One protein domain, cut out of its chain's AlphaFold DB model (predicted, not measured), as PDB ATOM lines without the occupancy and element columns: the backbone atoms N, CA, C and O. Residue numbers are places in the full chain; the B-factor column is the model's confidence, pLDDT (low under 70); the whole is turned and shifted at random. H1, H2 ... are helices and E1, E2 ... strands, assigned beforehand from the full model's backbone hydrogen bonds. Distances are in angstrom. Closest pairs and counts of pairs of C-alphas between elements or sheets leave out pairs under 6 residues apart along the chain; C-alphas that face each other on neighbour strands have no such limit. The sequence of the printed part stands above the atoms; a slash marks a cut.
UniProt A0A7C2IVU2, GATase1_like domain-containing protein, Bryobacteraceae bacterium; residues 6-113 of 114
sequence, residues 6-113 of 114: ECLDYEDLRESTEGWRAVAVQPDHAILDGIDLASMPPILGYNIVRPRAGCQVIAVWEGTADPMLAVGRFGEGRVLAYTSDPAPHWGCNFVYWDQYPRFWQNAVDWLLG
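What this domain is: This is residues 6 to 113 of the 114 residues of the protein "GATase1_like domain-containing protein" of Bryobacteraceae bacterium (UniProt A0A7C2IVU2). A strongly curved four-stranded sheet has one helix, H1, over one face beside its E7 edge, while the short strand E4 is near E6 on the other face. A two-stranded ribbon of E1 and E3 reaches past one end of the sheet, and residues 30 to 32 of a long unnamed stretch pass beside the helix. The 108 printed residues have seven named strands and then one named helix, in the order E1 E2 E3 E4 E5 E6 E7 H1; the larger sheet runs E2 E5 E6 E7 and is antiparallel, and the class is mixed, with 52 residues in named elements, under half of those printed. The whole is compact, with a radius of gyration of the C-alphas of 13.3 A and spans of 40 by 36 by 21 A.

How they stand to each other: Residues 6 to 7 pair antiparallel with residues 49 to 50 of E4, residues 49 to 51, a strand that pairs with no named strand. E1, residues 13 to 20, bends by 118 degrees at residue 17 and is the antiparallel neighbour of E3, residues 43 to 47, with N 14 and O 46 2.9 A apart. E1 runs on into E2, residues 22 to 24, at 93 degrees. E2 is an edge strand and the antiparallel neighbour of E5, residues 56 to 61, with N 23 and O 60 at 2.9 A. E3 runs on into E4 at 71 degrees. E5 and E6, residues 67 to 74, form a hairpin, with N 56 and O 71 at 2.8 A. The closest C-alphas of E4 and E6 are those of Val 49 and Pro 67, 6.5 A apart. E6 and E7, residues 77 to 82, form the next hairpin, with N 72 and O 79 at 2.9 A; E5 E6 E7 are a meander, each strand the antiparallel neighbour of the one before. H1, residues 100 to 112, is on the sheet at a height of 10.2 A, over E7, and runs along the strands at 9 degrees to E7 on the local plane. Its closest C-alphas to E7 are those of Leu 111 and Arg 78, 5.4 A apart. In H1 every O i to N i+4 pair is within hydrogen-bond range. E1 and H1 are apart.

Where its parts are: E1 begins at C-alpha 13, (166.307, 116.282, 118.192), and measures 13.0 A. E2 and E4 have three residues each, and E3 has five. E5 measures 14.8 A; E6, from C-alpha 67 at (166.006, 105.610, 126.032), 18.8 A; and E7 16.8 A. H1 measures 18.6 A and ends at C-alpha 112, (149.975, 106.340, 140.653).

The domain as a whole: The C-alphas farthest apart are those of Glu 18 and Glu 76, 40.2 A. The printed part has no cut. The links E2 to E3, 18 residues, and E7 to H1, 17 residues, are long; the others are tight. The mean pLDDT of the printed part is 97.3, and no printed residue is under 70.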
ATOM      1  N   GLU A   6     169.040 112.129 131.740       98.06
ATOM      2  CA  GLU A   6     169.790 113.380 131.647       98.06
ATOM      3  C   GLU A   6     169.615 113.964 130.241       98.06
ATOM      4  O   GLU A   6     169.874 113.284 129.241       98.06
ATOM      5  N   CYS A   7     169.157 115.215 130.166       97.31
ATOM      6  CA  CYS A   7     169.061 115.956 128.910       97.31
ATOM      7  C   CYS A   7     170.457 116.344 128.406       97.31
ATOM      8  O   CYS A   7     171.405 116.479 129.186       97.31
ATOM      9  N   LEU A   8     170.581 116.538 127.095       96.94
ATOM     10  CA  LEU A   8     171.791 117.110 126.518       96.94
ATOM     11  C   LEU A   8     171.870 118.609 126.840       96.94
ATOM     12  O   LEU A   8     170.870 119.278 127.086       96.94
ATOM     13  N   ASP A   9     173.083 119.140 126.834       96.88
ATOM     14  CA  ASP A   9     173.388 120.565 126.987       96.88
ATOM     15  C   ASP A   9     173.258 121.348 125.664       96.88
ATOM     16  O   ASP A   9     173.575 122.537 125.594       96.88
ATOM     17  N   TYR A  10     172.781 120.677 124.617       96.38
ATOM     18  CA  TYR A  10     172.581 121.172 123.259       96.38
ATOM     19  C   TYR A  10     171.359 120.488 122.618       96.38
ATOM     20  O   TYR A  10     170.683 119.694 123.265       96.38
ATOM     21  N   GLU A  11     171.085 120.814 121.352       96.81
ATOM     22  CA  GLU A  11     169.989 120.240 120.558       96.81
ATOM     23  C   GLU A  11     169.968 118.705 120.612       96.81
ATOM     24  O   GLU A  11     170.966 118.047 120.304       96.81
ATOM     25  N   ASP A  12     168.823 118.142 120.983       97.56
ATOM     26  CA  ASP A  12     168.649 116.710 121.207       97.56
ATOM     27  C   ASP A  12     167.710 116.043 120.195       97.56
ATOM     28  O   ASP A  12     167.504 114.831 120.254       97.56
ATOM     29  N   LEU A  13     167.187 116.795 119.228       96.88
ATOM     30  CA  LEU A  13     166.307 116.282 118.192       96.88
ATOM     31  C   LEU A  13     167.002 115.258 117.289       96.88
ATOM     32  O   LEU A  13     168.025 115.525 116.649       96.88
ATOM     33  N   ARG A  14     166.375 114.088 117.162       97.12
ATOM     34  CA  ARG A  14     166.728 113.076 116.170       97.12
ATOM     35  C   ARG A  14     165.513 112.711 115.342       97.12
ATOM     36  O   ARG A  14     164.610 112.042 115.827       97.12
ATOM     37  N   GLU A  15     165.534 113.095 114.072       96.38
ATOM     38  CA  GLU A  15     164.454 112.830 113.121       96.38
ATOM     39  C   GLU A  15     164.893 111.883 112.007       96.38
ATOM     40  O   GLU A  15     166.031 111.918 111.536       96.38
ATOM     41  N   SER A  16     163.974 111.016 111.582       95.06
ATOM     42  CA  SER A  16     164.134 110.178 110.397       95.06
ATOM     43  C   SER A  16     162.775 109.828 109.804       95.06
ATOM     44  O   SER A  16     161.890 109.328 110.497       95.06
ATOM     45  N   THR A  17     162.629 110.008 108.491       92.00
ATOM     46  CA  THR A  17     161.444 109.556 107.747       92.00
ATOM     47  C   THR A  17     161.379 108.036 107.599       92.00
ATOM     48  O   THR A  17     160.299 107.505 107.351       92.00
ATOM     49  N   GLU A  18     162.499 107.325 107.778       93.94
ATOM     50  CA  GLU A  18     162.526 105.854 107.847       93.94
ATOM     51  C   GLU A  18     161.899 105.333 109.152       93.94
ATOM     52  O   GLU A  18     161.408 104.202 109.205       93.94
ATOM     53  N   GLY A  19     161.859 106.191 110.175       96.12
ATOM     54  CA  GLY A  19     161.255 105.947 111.474       96.12
ATOM     55  C   GLY A  19     162.098 105.094 112.427       96.12
ATOM     56  O   GLY A  19     163.047 104.417 112.036       96.12
ATOM     57  N   TRP A  20     161.727 105.123 113.706       97.88
ATOM     58  CA  TRP A  20     162.390 104.400 114.791       97.88
ATOM     59  C   TRP A  20     161.408 103.460 115.481       97.88
ATOM     60  O   TRP A  20     160.291 103.853 115.819       97.88
ATOM     61  N   ARG A  21     161.821 102.208 115.693       98.12
ATOM     62  CA  ARG A  21     161.047 101.211 116.446       98.12
ATOM     63  C   ARG A  21     161.493 101.180 117.898       98.12
ATOM     64  O   ARG A  21     162.659 101.428 118.188       98.12
ATOM     65  N   ALA A  22     160.575 100.866 118.802       98.06
ATOM     66  CA  ALA A  22     160.894 100.678 120.209       98.06
ATOM     67  C   ALA A  22     161.234  99.205 120.489       98.06
ATOM     68  O   ALA A  22     160.581  98.300 119.973       98.06
ATOM     69  N   VAL A  23     162.240  98.964 121.330       98.25
ATOM     70  CA  VAL A  23     162.655  97.623 121.765       98.25
ATOM     71  C   VAL A  23     162.695  97.582 123.285       98.25
ATOM     72  O   VAL A  23     163.310  98.436 123.928       98.25
ATOM     73  N   ALA A  24     162.037  96.583 123.871       98.31
ATOM     74  CA  ALA A  24     162.002  96.405 125.313       98.31
ATOM     75  C   ALA A  24     163.356  95.902 125.831       98.31
ATOM     76  O   ALA A  24     163.890  94.906 125.346       98.31
ATOM     77  N   VAL A  25     163.880  96.571 126.856       97.75
ATOM     78  CA  VAL A  25     165.048  96.122 127.635       97.75
ATOM     79  C   VAL A  25     164.592  95.421 128.917       97.75
ATOM     80  O   VAL A  25     165.256  94.506 129.396       97.75
ATOM     81  N   GLN A  26     163.435  95.819 129.451       97.75
ATOM     82  CA  GLN A  26     162.783  95.190 130.600       97.75
ATOM     83  C   GLN A  26     161.367  94.746 130.207       97.75
ATOM     84  O   GLN A  26     160.402  95.433 130.547       97.75
ATOM     85  N   PRO A  27     161.225  93.630 129.466       97.12
ATOM     86  CA  PRO A  27     159.931  93.182 128.948       97.12
ATOM     87  C   PRO A  27     158.918  92.856 130.056       97.12
ATOM     88  O   PRO A  27     157.726  93.040 129.851       97.12
ATOM     89  N   ASP A  28     159.386  92.456 131.242       97.62
ATOM     90  CA  ASP A  28     158.532  92.104 132.386       97.62
ATOM     91  C   ASP A  28     158.102  93.320 133.236       97.62
ATOM     92  O   ASP A  28     157.489  93.168 134.294       97.62
ATOM     93  N   HIS A  29     158.457  94.548 132.836       98.19
ATOM     94  CA  HIS A  29     158.064  95.745 133.579       98.19
ATOM     95  C   HIS A  29     156.553  95.991 133.451       98.19
ATOM     96  O   HIS A  29     156.013  95.942 132.352       98.19
ATOM     97  N   ALA A  30     155.882  96.368 134.546       97.75
ATOM     98  CA  ALA A  30     154.419  96.532 134.593       97.75
ATOM     99  C   ALA A  30     153.841  97.475 133.517       97.75
ATOM    100  O   ALA A  30     152.722  97.280 133.060       97.75
ATOM    101  N   ILE A  31     154.609  98.477 133.072       98.50
ATOM    102  CA  ILE A  31     154.182  99.371 131.977       98.50
ATOM    103  C   ILE A  31     153.956  98.597 130.666       98.50
ATOM    104  O   ILE A  31     153.070  98.940 129.887       98.50
ATOM    105  N   LEU A  32     154.733  97.539 130.434       98.44
ATOM    106  CA  LEU A  32     154.652  96.698 129.245       98.44
ATOM    107  C   LEU A  32     153.733  95.477 129.430       98.44
ATOM    108  O   LEU A  32     153.665  94.635 128.538       98.44
ATOM    109  N   ASP A  33     152.993  95.378 130.540       98.00
ATOM    110  CA  ASP A  33     152.074  94.259 130.754       98.00
ATOM    111  C   ASP A  33     150.963  94.232 129.689       98.00
ATOM    112  O   ASP A  33     150.218  95.200 129.484       98.00
ATOM    113  N   GLY A  34     150.882  93.111 128.970       97.62
ATOM    114  CA  GLY A  34     149.993  92.939 127.822       97.62
ATOM    115  C   GLY A  34     150.302  93.849 126.624       97.62
ATOM    116  O   GLY A  34     149.438  93.985 125.754       97.62
ATOM    117  N   ILE A  35     151.482  94.478 126.572       98.44
ATOM    118  CA  ILE A  35     151.933  95.316 125.455       98.44
ATOM    119  C   ILE A  35     152.862  94.520 124.533       98.44
ATOM    120  O   ILE A  35     153.921  94.051 124.945       98.44
ATOM    121  N   ASP A  36     152.500  94.428 123.257       97.88
ATOM    122  CA  ASP A  36     153.370  93.946 122.189       97.88
ATOM    123  C   ASP A  36     154.066  95.137 121.529       97.88
ATOM    124  O   ASP A  36     153.586  95.705 120.545       97.88
ATOM    125  N   LEU A  37     155.220  95.517 122.074       96.88
ATOM    126  CA  LEU A  37     155.975  96.671 121.591       96.88
ATOM    127  C   LEU A  37     156.454  96.509 120.137       96.88
ATOM    128  O   LEU A  37     156.635  97.509 119.450       96.88
ATOM    129  N   ALA A  38     156.599  95.277 119.632       96.81
ATOM    130  CA  ALA A  38     156.967  95.038 118.237       96.81
ATOM    131  C   ALA A  38     155.842  95.424 117.257       96.81
ATOM    132  O   ALA A  38     156.114  95.704 116.088       96.81
ATOM    133  N   SER A  39     154.591  95.471 117.733       97.62
ATOM    134  CA  SER A  39     153.436  95.953 116.966       97.62
ATOM    135  C   SER A  39     153.292  97.481 116.966       97.62
ATOM    136  O   SER A  39     152.498  98.014 116.187       97.62
ATOM    137  N   MET A  40     154.047  98.192 117.815       97.94
ATOM    138  CA  MET A  40     154.042  99.653 117.847       97.94
ATOM    139  C   MET A  40     154.550 100.193 116.500       97.94
ATOM    140  O   MET A  40     155.635  99.809 116.046       97.94
ATOM    141  N   PRO A  41     153.803 101.090 115.835       97.38
ATOM    142  CA  PRO A  41     154.267 101.693 114.598       97.38
ATOM    143  C   PRO A  41     155.503 102.561 114.874       97.38
ATOM    144  O   PRO A  41     155.610 103.162 115.946       97.38
ATOM    145  N   PRO A  42     156.431 102.660 113.910       97.38
ATOM    146  CA  PRO A  42     157.610 103.488 114.080       97.38
ATOM    147  C   PRO A  42     157.235 104.969 114.236       97.38
ATOM    148  O   PRO A  42     156.292 105.460 113.607       97.38
ATOM    149  N   ILE A  43     158.008 105.673 115.055       98.00
ATOM    150  CA  ILE A  43     157.940 107.130 115.255       98.00
ATOM    151  C   ILE A  43     158.927 107.853 114.338       98.00
ATOM    152  O   ILE A  43     159.947 107.287 113.954       98.00
ATOM    153  N   LEU A  44     158.656 109.111 114.000       98.19
ATOM    154  CA  LEU A  44     159.476 109.883 113.055       98.19
ATOM    155  C   LEU A  44     160.592 110.700 113.719       98.19
ATOM    156  O   LEU A  44     161.460 111.228 113.027       98.19
ATOM    157  N   GLY A  45     160.606 110.771 115.048       98.12
ATOM    158  CA  GLY A  45     161.679 111.410 115.793       98.12
ATOM    159  C   GLY A  45     161.507 111.315 117.302       98.12
ATOM    160  O   GLY A  45     160.457 110.908 117.792       98.12
ATOM    161  N   TYR A  46     162.567 111.638 118.027       98.56
ATOM    162  CA  TYR A  46     162.604 111.641 119.488       98.56
ATOM    163  C   TYR A  46     163.726 112.556 119.993       98.56
ATOM    164  O   TYR A  46     164.611 112.951 119.231       98.56
ATOM    165  N   ASN A  47     163.706 112.851 121.290       98.62
ATOM    166  CA  ASN A  47     164.775 113.548 121.994       98.62
ATOM    167  C   ASN A  47     165.843 112.554 122.474       98.62
ATOM    168  O   ASN A  47     165.552 111.615 123.223       98.62
ATOM    169  N   ILE A  48     167.095 112.763 122.070       98.50
ATOM    170  CA  ILE A  48     168.248 112.014 122.569       98.50
ATOM    171  C   ILE A  48     168.466 112.383 124.038       98.50
ATOM    172  O   ILE A  48     168.747 113.526 124.381       98.50
ATOM    173  N   VAL A  49     168.409 111.390 124.920       98.31
ATOM    174  CA  VAL A  49     168.689 111.564 126.351       98.31
ATOM    175  C   VAL A  49     169.656 110.493 126.831       98.31
ATOM    176  O   VAL A  49     169.775 109.427 126.227       98.31
ATOM    177  N   ARG A  50     170.350 110.747 127.941       97.81
ATOM    178  CA  ARG A  50     171.238 109.754 128.559       97.81
ATOM    179  C   ARG A  50     170.525 109.045 129.715       97.81
ATOM    180  O   ARG A  50     169.801 109.698 130.471       97.81
ATOM    181  N   PRO A  51     170.718 107.727 129.900       97.62
ATOM    182  CA  PRO A  51     170.230 107.033 131.087       97.62
ATOM    183  C   PRO A  51     170.785 107.668 132.365       97.62
ATOM    184  O   PRO A  51     171.987 107.916 132.457       97.62
ATOM    185  N   ARG A  52     169.936 107.874 133.376       97.50
ATOM    186  CA  ARG A  52     170.380 108.375 134.680       97.50
ATOM    187  C   ARG A  52     170.742 107.227 135.617       97.50
ATOM    188  O   ARG A  52     169.982 106.269 135.766       97.50
ATOM    189  N   ALA A  53     171.875 107.345 136.310       96.12
ATOM    190  CA  ALA A  53     172.287 106.359 137.308       96.12
ATOM    191  C   ALA A  53     171.211 106.169 138.396       96.12
ATOM    192  O   ALA A  53     170.656 107.135 138.922       96.12
ATOM    193  N   GLY A  54     170.911 104.910 138.732       95.94
ATOM    194  CA  GLY A  54     169.866 104.553 139.701       95.94
ATOM    195  C   GLY A  54     168.431 104.602 139.157       95.94
ATOM    196  O   GLY A  54     167.506 104.260 139.890       95.94
ATOM    197  N   CYS A  55     168.236 104.985 137.893       98.12
ATOM    198  CA  CYS A  55     166.956 104.893 137.193       98.12
ATOM    199  C   CYS A  55     166.939 103.684 136.247       98.12
ATOM    200  O   CYS A  55     167.973 103.097 135.927       98.12
ATOM    201  N   GLN A  56     165.744 103.285 135.825       98.31
ATOM    202  CA  GLN A  56     165.513 102.114 134.990       98.31
ATOM    203  C   GLN A  56     165.143 102.545 133.573       98.31
ATOM    204  O   GLN A  56     164.185 103.287 133.381       98.31
ATOM    205  N   VAL A  57     165.867 102.040 132.575       98.69
ATOM    206  CA  VAL A  57     165.459 102.135 131.167       98.69
ATOM    207  C   VAL A  57     164.617 100.908 130.840       98.69
ATOM    208  O   VAL A  57     165.085  99.778 130.991       98.69
ATOM    209  N   ILE A  58     163.368 101.128 130.443       98.69
ATOM    210  CA  ILE A  58     162.384 100.074 130.170       98.69
ATOM    211  C   ILE A  58     162.437  99.655 128.703       98.69
ATOM    212  O   ILE A  58     162.403  98.464 128.393       98.69
ATOM    213  N   ALA A  59     162.576 100.632 127.808       98.75
ATOM    214  CA  ALA A  59     162.713 100.428 126.374       98.75
ATOM    215  C   ALA A  59     163.686 101.448 125.772       98.75
ATOM    216  O   ALA A  59     163.853 102.549 126.305       98.75
ATOM    217  N   VAL A  60     164.301 101.080 124.652       98.81
ATOM    218  CA  VAL A  60     165.209 101.918 123.849       98.81
ATOM    219  C   VAL A  60     164.704 102.021 122.416       98.81
ATOM    220  O   VAL A  60     163.874 101.213 121.987       98.81
ATOM    221  N   TRP A  61     165.209 102.995 121.666       98.19
ATOM    222  CA  TRP A  61     165.016 103.032 120.219       98.19
ATOM    223  C   TRP A  61     165.947 102.023 119.531       98.19
ATOM    224  O   TRP A  61     167.129 101.915 119.855       98.19
ATOM    225  N   GLU A  62     165.406 101.235 118.602       97.56
ATOM    226  CA  GLU A  62     166.119 100.153 117.922       97.56
ATOM    227  C   GLU A  62     167.407 100.657 117.254       97.56
ATOM    228  O   GLU A  62     167.417 101.676 116.563       97.56
ATOM    229  N   GLY A  63     168.509  99.932 117.460       96.12
ATOM    230  CA  GLY A  63     169.816 100.293 116.903       96.12
ATOM    231  C   GLY A  63     170.523 101.447 117.623       96.12
ATOM    232  O   GLY A  63     171.572 101.890 117.152       96.12
ATOM    233  N   THR A  64     169.998 101.931 118.752       96.19
ATOM    234  CA  THR A  64     170.612 103.003 119.549       96.19
ATOM    235  C   THR A  64     170.694 102.629 121.033       96.19
ATOM    236  O   THR A  64     170.156 101.612 121.473       96.19
ATOM    237  N   ALA A  65     171.428 103.430 121.809       94.88
ATOM    238  CA  ALA A  65     171.439 103.351 123.272       94.88
ATOM    239  C   ALA A  65     170.474 104.370 123.910       94.88
ATOM    240  O   ALA A  65     170.468 104.537 125.131       94.88
ATOM    241  N   ASP A  66     169.691 105.066 123.085       98.00
ATOM    242  CA  ASP A  66     168.860 106.183 123.508       98.00
ATOM    243  C   ASP A  66     167.574 105.634 124.148       98.00
ATOM    244  O   ASP A  66     166.872 104.823 123.526       98.00
ATOM    245  N   PRO A  67     167.239 106.033 125.388       98.56
ATOM    246  CA  PRO A  67     166.006 105.610 126.032       98.56
ATOM    247  C   PRO A  67     164.783 106.019 125.215       98.56
ATOM    248  O   PRO A  67     164.641 107.178 124.840       98.56
ATOM    249  N   MET A  68     163.868 105.076 125.009       98.56
ATOM    250  CA  MET A  68     162.504 105.339 124.550       98.56
ATOM    251  C   MET A  68     161.604 105.618 125.753       98.56
ATOM    252  O   MET A  68     160.834 106.578 125.760       98.56
ATOM    253  N   LEU A  69     161.755 104.800 126.801       98.75
ATOM    254  CA  LEU A  69     161.016 104.907 128.049       98.75
ATOM    255  C   LEU A  69     161.941 104.637 129.234       98.75
ATOM    256  O   LEU A  69     162.566 103.576 129.314       98.75
ATOM    257  N   ALA A  70     161.986 105.567 130.179       98.81
ATOM    258  CA  ALA A  70     162.740 105.433 131.417       98.81
ATOM    259  C   ALA A  70     161.894 105.824 132.627       98.81
ATOM    260  O   ALA A  70     161.011 106.678 132.542       98.81
ATOM    261  N   VAL A  71     162.183 105.212 133.770       98.69
ATOM    262  CA  VAL A  71     161.464 105.424 135.023       98.69
ATOM    263  C   VAL A  71     162.414 105.538 136.211       98.69
ATOM    264  O   VAL A  71     163.511 104.982 136.214       98.69
ATOM    265  N   GLY A  72     161.995 106.262 137.243       97.81
ATOM    266  CA  GLY A  72     162.779 106.469 138.458       97.81
ATOM    267  C   GLY A  72     161.905 106.762 139.671       97.81
ATOM    268  O   GLY A  72     160.715 107.058 139.550       97.81
ATOM    269  N   ARG A  73     162.509 106.670 140.857       97.19
ATOM    270  CA  ARG A  73     161.886 107.044 142.132       97.19
ATOM    271  C   ARG A  73     162.669 108.172 142.776       97.19
ATOM    272  O   ARG A  73     163.891 108.102 142.873       97.19
ATOM    273  N   PHE A  74     161.952 109.192 143.230       96.81
ATOM    274  CA  PHE A  74     162.526 110.387 143.838       96.81
ATOM    275  C   PHE A  74     161.706 110.745 145.078       96.81
ATOM    276  O   PHE A  74     160.587 111.250 144.975       96.81
ATOM    277  N   GLY A  75     162.251 110.428 146.256       94.94
ATOM    278  CA  GLY A  75     161.458 110.375 147.486       94.94
ATOM    279  C   GLY A  75     160.342 109.335 147.358       94.94
ATOM    280  O   GLY A  75     160.569 108.241 146.843       94.94
ATOM    281  N   GLU A  76     159.128 109.710 147.756       93.88
ATOM    282  CA  GLU A  76     157.930 108.864 147.625       93.88
ATOM    283  C   GLU A  76     157.329 108.876 146.206       93.88
ATOM    284  O   GLU A  76     156.430 108.095 145.898       93.88
ATOM    285  N   GLY A  77     157.809 109.766 145.330       96.25
ATOM    286  CA  GLY A  77     157.286 109.944 143.979       96.25
ATOM    287  C   GLY A  77     157.890 108.976 142.962       96.25
ATOM    288  O   GLY A  77     159.065 108.603 143.039       96.25
ATOM    289  N   ARG A  78     157.087 108.617 141.959       98.25
ATOM    290  CA  ARG A  78     157.518 107.923 140.740       98.25
ATOM    291  C   ARG A  78     157.553 108.919 139.582       98.25
ATOM    292  O   ARG A  78     156.681 109.776 139.483       98.25
ATOM    293  N   VAL A  79     158.560 108.811 138.720       98.38
ATOM    294  CA  VAL A  79     158.725 109.673 137.539       98.38
ATOM    295  C   VAL A  79     158.983 108.797 136.321       98.38
ATOM    296  O   VAL A  79     159.711 107.810 136.411       98.38
ATOM    297  N   LEU A  80     158.393 109.177 135.192       98.62
ATOM    298  CA  LEU A  80     158.510 108.512 133.902       98.62
ATOM    299  C   LEU A  80     158.919 109.544 132.851       98.62
ATOM    300  O   LEU A  80     158.421 110.668 132.864       98.62
ATOM    301  N   ALA A  81     159.809 109.152 131.947       98.62
ATOM    302  CA  ALA A  81     160.163 109.905 130.755       98.62
ATOM    303  C   ALA A  81     159.944 109.022 129.523       98.62
ATOM    304  O   ALA A  81     160.595 107.987 129.381       98.62
ATOM    305  N   TYR A  82     159.025 109.441 128.655       98.69
ATOM    306  CA  TYR A  82     158.898 108.971 127.279       98.69
ATOM    307  C   TYR A  82     159.534 110.029 126.380       98.69
ATOM    308  O   TYR A  82     159.276 111.216 126.571       98.69
ATOM    309  N   THR A  83     160.405 109.620 125.463       98.44
ATOM    310  CA  THR A  83     161.320 110.549 124.778       98.44
ATOM    311  C   THR A  83     160.862 110.959 123.382       98.44
ATOM    312  O   THR A  83     161.565 111.695 122.703       98.44
ATOM    313  N   SER A  84     159.686 110.507 122.950       98.25
ATOM    314  CA  SER A  84     159.061 110.909 121.687       98.25
ATOM    315  C   SER A  84     157.754 111.656 121.944       98.25
ATOM    316  O   SER A  84     157.270 111.767 123.069       98.25
ATOM    317  N   ASP A  85     157.156 112.164 120.876       96.81
ATOM    318  CA  ASP A  85     155.841 112.780 120.907       96.81
ATOM    319  C   ASP A  85     154.749 111.702 121.092       96.81
ATOM    320  O   ASP A  85     154.779 110.676 120.392       96.81
ATOM    321  N   PRO A  86     153.796 111.867 122.032       95.69
ATOM    322  CA  PRO A  86     152.614 111.011 122.106       95.69
ATOM    323  C   PRO A  86     151.680 111.191 120.902       95.69
ATOM    324  O   PRO A  86     150.839 110.330 120.659       95.69
ATOM    325  N   ALA A  87     151.808 112.287 120.151       93.75
ATOM    326  CA  ALA A  87     150.920 112.650 119.055       93.75
ATOM    327  C   ALA A  87     151.722 113.125 117.819       93.75
ATOM    328  O   ALA A  87     152.950 113.006 117.786       93.75
ATOM    329  N   PRO A  88     151.067 113.589 116.736       94.06
ATOM    330  CA  PRO A  88     151.777 114.159 115.600       94.06
ATOM    331  C   PRO A  88     152.655 115.364 115.994       94.06
ATOM    332  O   PRO A  88     152.225 116.210 116.769       94.06
ATOM    333  N   HIS A  89     153.837 115.527 115.392       94.50
ATOM    334  CA  HIS A  89     154.238 114.880 114.132       94.50
ATOM    335  C   HIS A  89     155.121 113.626 114.274       94.50
ATOM    336  O   HIS A  89     155.057 112.772 113.389       94.50
ATOM    337  N   TRP A  90     155.871 113.441 115.367       96.44
ATOM    338  CA  TRP A  90     156.705 112.238 115.526       96.44
ATOM    339  C   TRP A  90     155.875 110.976 115.767       96.44
ATOM    340  O   TRP A  90     156.152 109.936 115.171       96.44
ATOM    341  N   GLY A  91     154.811 111.074 116.563       94.50
ATOM    342  CA  GLY A  91     153.874 109.989 116.854       94.50
ATOM    343  C   GLY A  91     152.730 109.862 115.842       94.50
ATOM    344  O   GLY A  91     151.631 109.466 116.220       94.50
ATOM    345  N   CYS A  92     152.943 110.214 114.568       92.44
ATOM    346  CA  CYS A  92     151.865 110.342 113.574       92.44
ATOM    347  C   CYS A  92     150.973 109.091 113.455       92.44
ATOM    348  O   CYS A  92     149.751 109.196 113.516       92.44
ATOM    349  N   ASN A  93     151.577 107.901 113.350       94.19
ATOM    350  CA  ASN A  93     150.838 106.633 113.324       94.19
ATOM    351  C   ASN A  93     150.661 106.014 114.716       94.19
ATOM    352  O   ASN A  93     149.815 105.141 114.895       94.19
ATOM    353  N   PHE A  94     151.441 106.467 115.700       97.00
ATOM    354  CA  PHE A  94     151.420 105.948 117.066       97.00
ATOM    355  C   PHE A  94     150.051 106.121 117.724       97.00
ATOM    356  O   PHE A  94     149.557 105.178 118.333       97.00
ATOM    357  N   VAL A  95     149.381 107.255 117.501       95.94
ATOM    358  CA  VAL A  95     148.024 107.512 118.023       95.94
ATOM    359  C   VAL A  95     146.959 106.524 117.532       95.94
ATOM    360  O   VAL A  95     145.916 106.392 118.166       95.94
ATOM    361  N   TYR A  96     147.205 105.838 116.412       97.06
ATOM    362  CA  TYR A  96     146.290 104.858 115.822       97.06
ATOM    363  C   TYR A  96     146.646 103.412 116.169       97.06
ATOM    364  O   TYR A  96     145.971 102.493 115.716       97.06
ATOM    365  N   TRP A  97     147.710 103.190 116.939       98.31
ATOM    366  CA  TRP A  97     148.089 101.853 117.369       98.31
ATOM    367  C   TRP A  97     147.038 101.272 118.319       98.31
ATOM    368  O   TRP A  97     146.670 101.910 119.305       98.31
ATOM    369  N   ASP A  98     146.596 100.037 118.067       98.44
ATOM    370  CA  ASP A  98     145.523  99.383 118.832       98.44
ATOM    371  C   ASP A  98     145.794  99.336 120.348       98.44
ATOM    372  O   ASP A  98     144.864  99.384 121.156       98.44
ATOM    373  N   GLN A  99     147.067  99.272 120.753       98.38
ATOM    374  CA  GLN A  99     147.467  99.241 122.164       98.38
ATOM    375  C   GLN A  99     147.859 100.613 122.736       98.38
ATOM    376  O   GLN A  99     148.187 100.690 123.921       98.38
ATOM    377  N   TYR A 100     147.765 101.699 121.961       98.56
ATOM    378  CA  TYR A 100     148.070 103.062 122.417       98.56
ATOM    379  C   TYR A 100     147.343 103.427 123.725       98.56
ATOM    380  O   TYR A 100     148.008 103.881 124.660       98.56
ATOM    381  N   PRO A 101     146.022 103.176 123.884       98.38
ATOM    382  CA  PRO A 101     145.344 103.483 125.139       98.38
ATOM    383  C   PRO A 101     145.886 102.673 126.318       98.38
ATOM    384  O   PRO A 101     146.023 103.222 127.408       98.38
ATOM    385  N   ARG A 102     146.193 101.384 126.113       98.56
ATOM    386  CA  ARG A 102     146.709 100.496 127.166       98.56
ATOM    387  C   ARG A 102     148.107 100.917 127.601       98.56
ATOM    388  O   ARG A 102     148.361 100.971 128.796       98.56
ATOM    389  N   PHE A 103     148.983 101.259 126.658       98.62
ATOM    390  CA  PHE A 103     150.342 101.712 126.955       98.62
ATOM    391  C   PHE A 103     150.330 102.921 127.900       98.62
ATOM    392  O   PHE A 103     150.995 102.916 128.938       98.62
ATOM    393  N   TRP A 104     149.508 103.927 127.587       98.50
ATOM    394  CA  TRP A 104     149.388 105.118 128.425       98.50
ATOM    395  C   TRP A 104     148.669 104.863 129.752       98.50
ATOM    396  O   TRP A 104     149.070 105.437 130.762       98.50
ATOM    397  N   GLN A 105     147.662 103.986 129.782       98.50
ATOM    398  CA  GLN A 105     147.017 103.560 131.032       98.50
ATOM    399  C   GLN A 105     148.022 102.880 131.963       98.50
ATOM    400  O   GLN A 105     148.208 103.349 133.080       98.50
ATOM    401  N   ASN A 106     148.766 101.883 131.479       98.56
ATOM    402  CA  ASN A 106     149.785 101.200 132.274       98.56
ATOM    403  C   ASN A 106     150.864 102.177 132.788       98.56
ATOM    404  O   ASN A 106     151.332 102.054 133.922       98.56
ATOM    405  N   ALA A 107     151.267 103.161 131.972       98.50
ATOM    406  CA  ALA A 107     152.209 104.204 132.376       98.50
ATOM    407  C   ALA A 107     151.663 105.076 133.519       98.50
ATOM    408  O   ALA A 107     152.373 105.326 134.497       98.50
ATOM    409  N   VAL A 108     150.406 105.518 133.421       98.44
ATOM    410  CA  VAL A 108     149.745 106.321 134.460       98.44
ATOM    411  C   VAL A 108     149.500 105.496 135.724       98.44
ATOM    412  O   VAL A 108     149.835 105.960 136.813       98.44
ATOM    413  N   ASP A 109     149.007 104.268 135.605       98.31
ATOM    414  CA  ASP A 109     148.778 103.371 136.742       98.31
ATOM    415  C   ASP A 109     150.087 103.099 137.495       98.31
ATOM    416  O   ASP A 109     150.152 103.203 138.725       98.31
ATOM    417  N   TRP A 110     151.182 102.865 136.761       98.19
ATOM    418  CA  TRP A 110     152.503 102.726 137.363       98.19
ATOM    419  C   TRP A 110     152.930 103.992 138.114       98.19
ATOM    420  O   TRP A 110     153.470 103.874 139.218       98.19
ATOM    421  N   LEU A 111     152.683 105.187 137.565       98.19
ATOM    422  CA  LEU A 111     152.981 106.461 138.233       98.19
ATOM    423  C   LEU A 111     152.157 106.652 139.515       98.19
ATOM    424  O   LEU A 111     152.686 107.168 140.500       98.19
ATOM    425  N   LEU A 112     150.899 106.206 139.522       97.31
ATOM    426  CA  LEU A 112     149.975 106.340 140.653       97.31
ATOM    427  C   LEU A 112     150.222 105.337 141.786       97.31
ATOM    428  O   LEU A 112     149.731 105.548 142.893       97.31
ATOM    429  N   GLY A 113     151.010 104.289 141.549       88.56
ATOM    430  CA  GLY A 113     151.376 103.326 142.588       88.56
ATOM    431  C   GLY A 113     151.103 101.873 142.236       88.56
ATOM    432  O   GLY A 113     151.785 101.018 142.813       88.56
TER     433      GLY A 113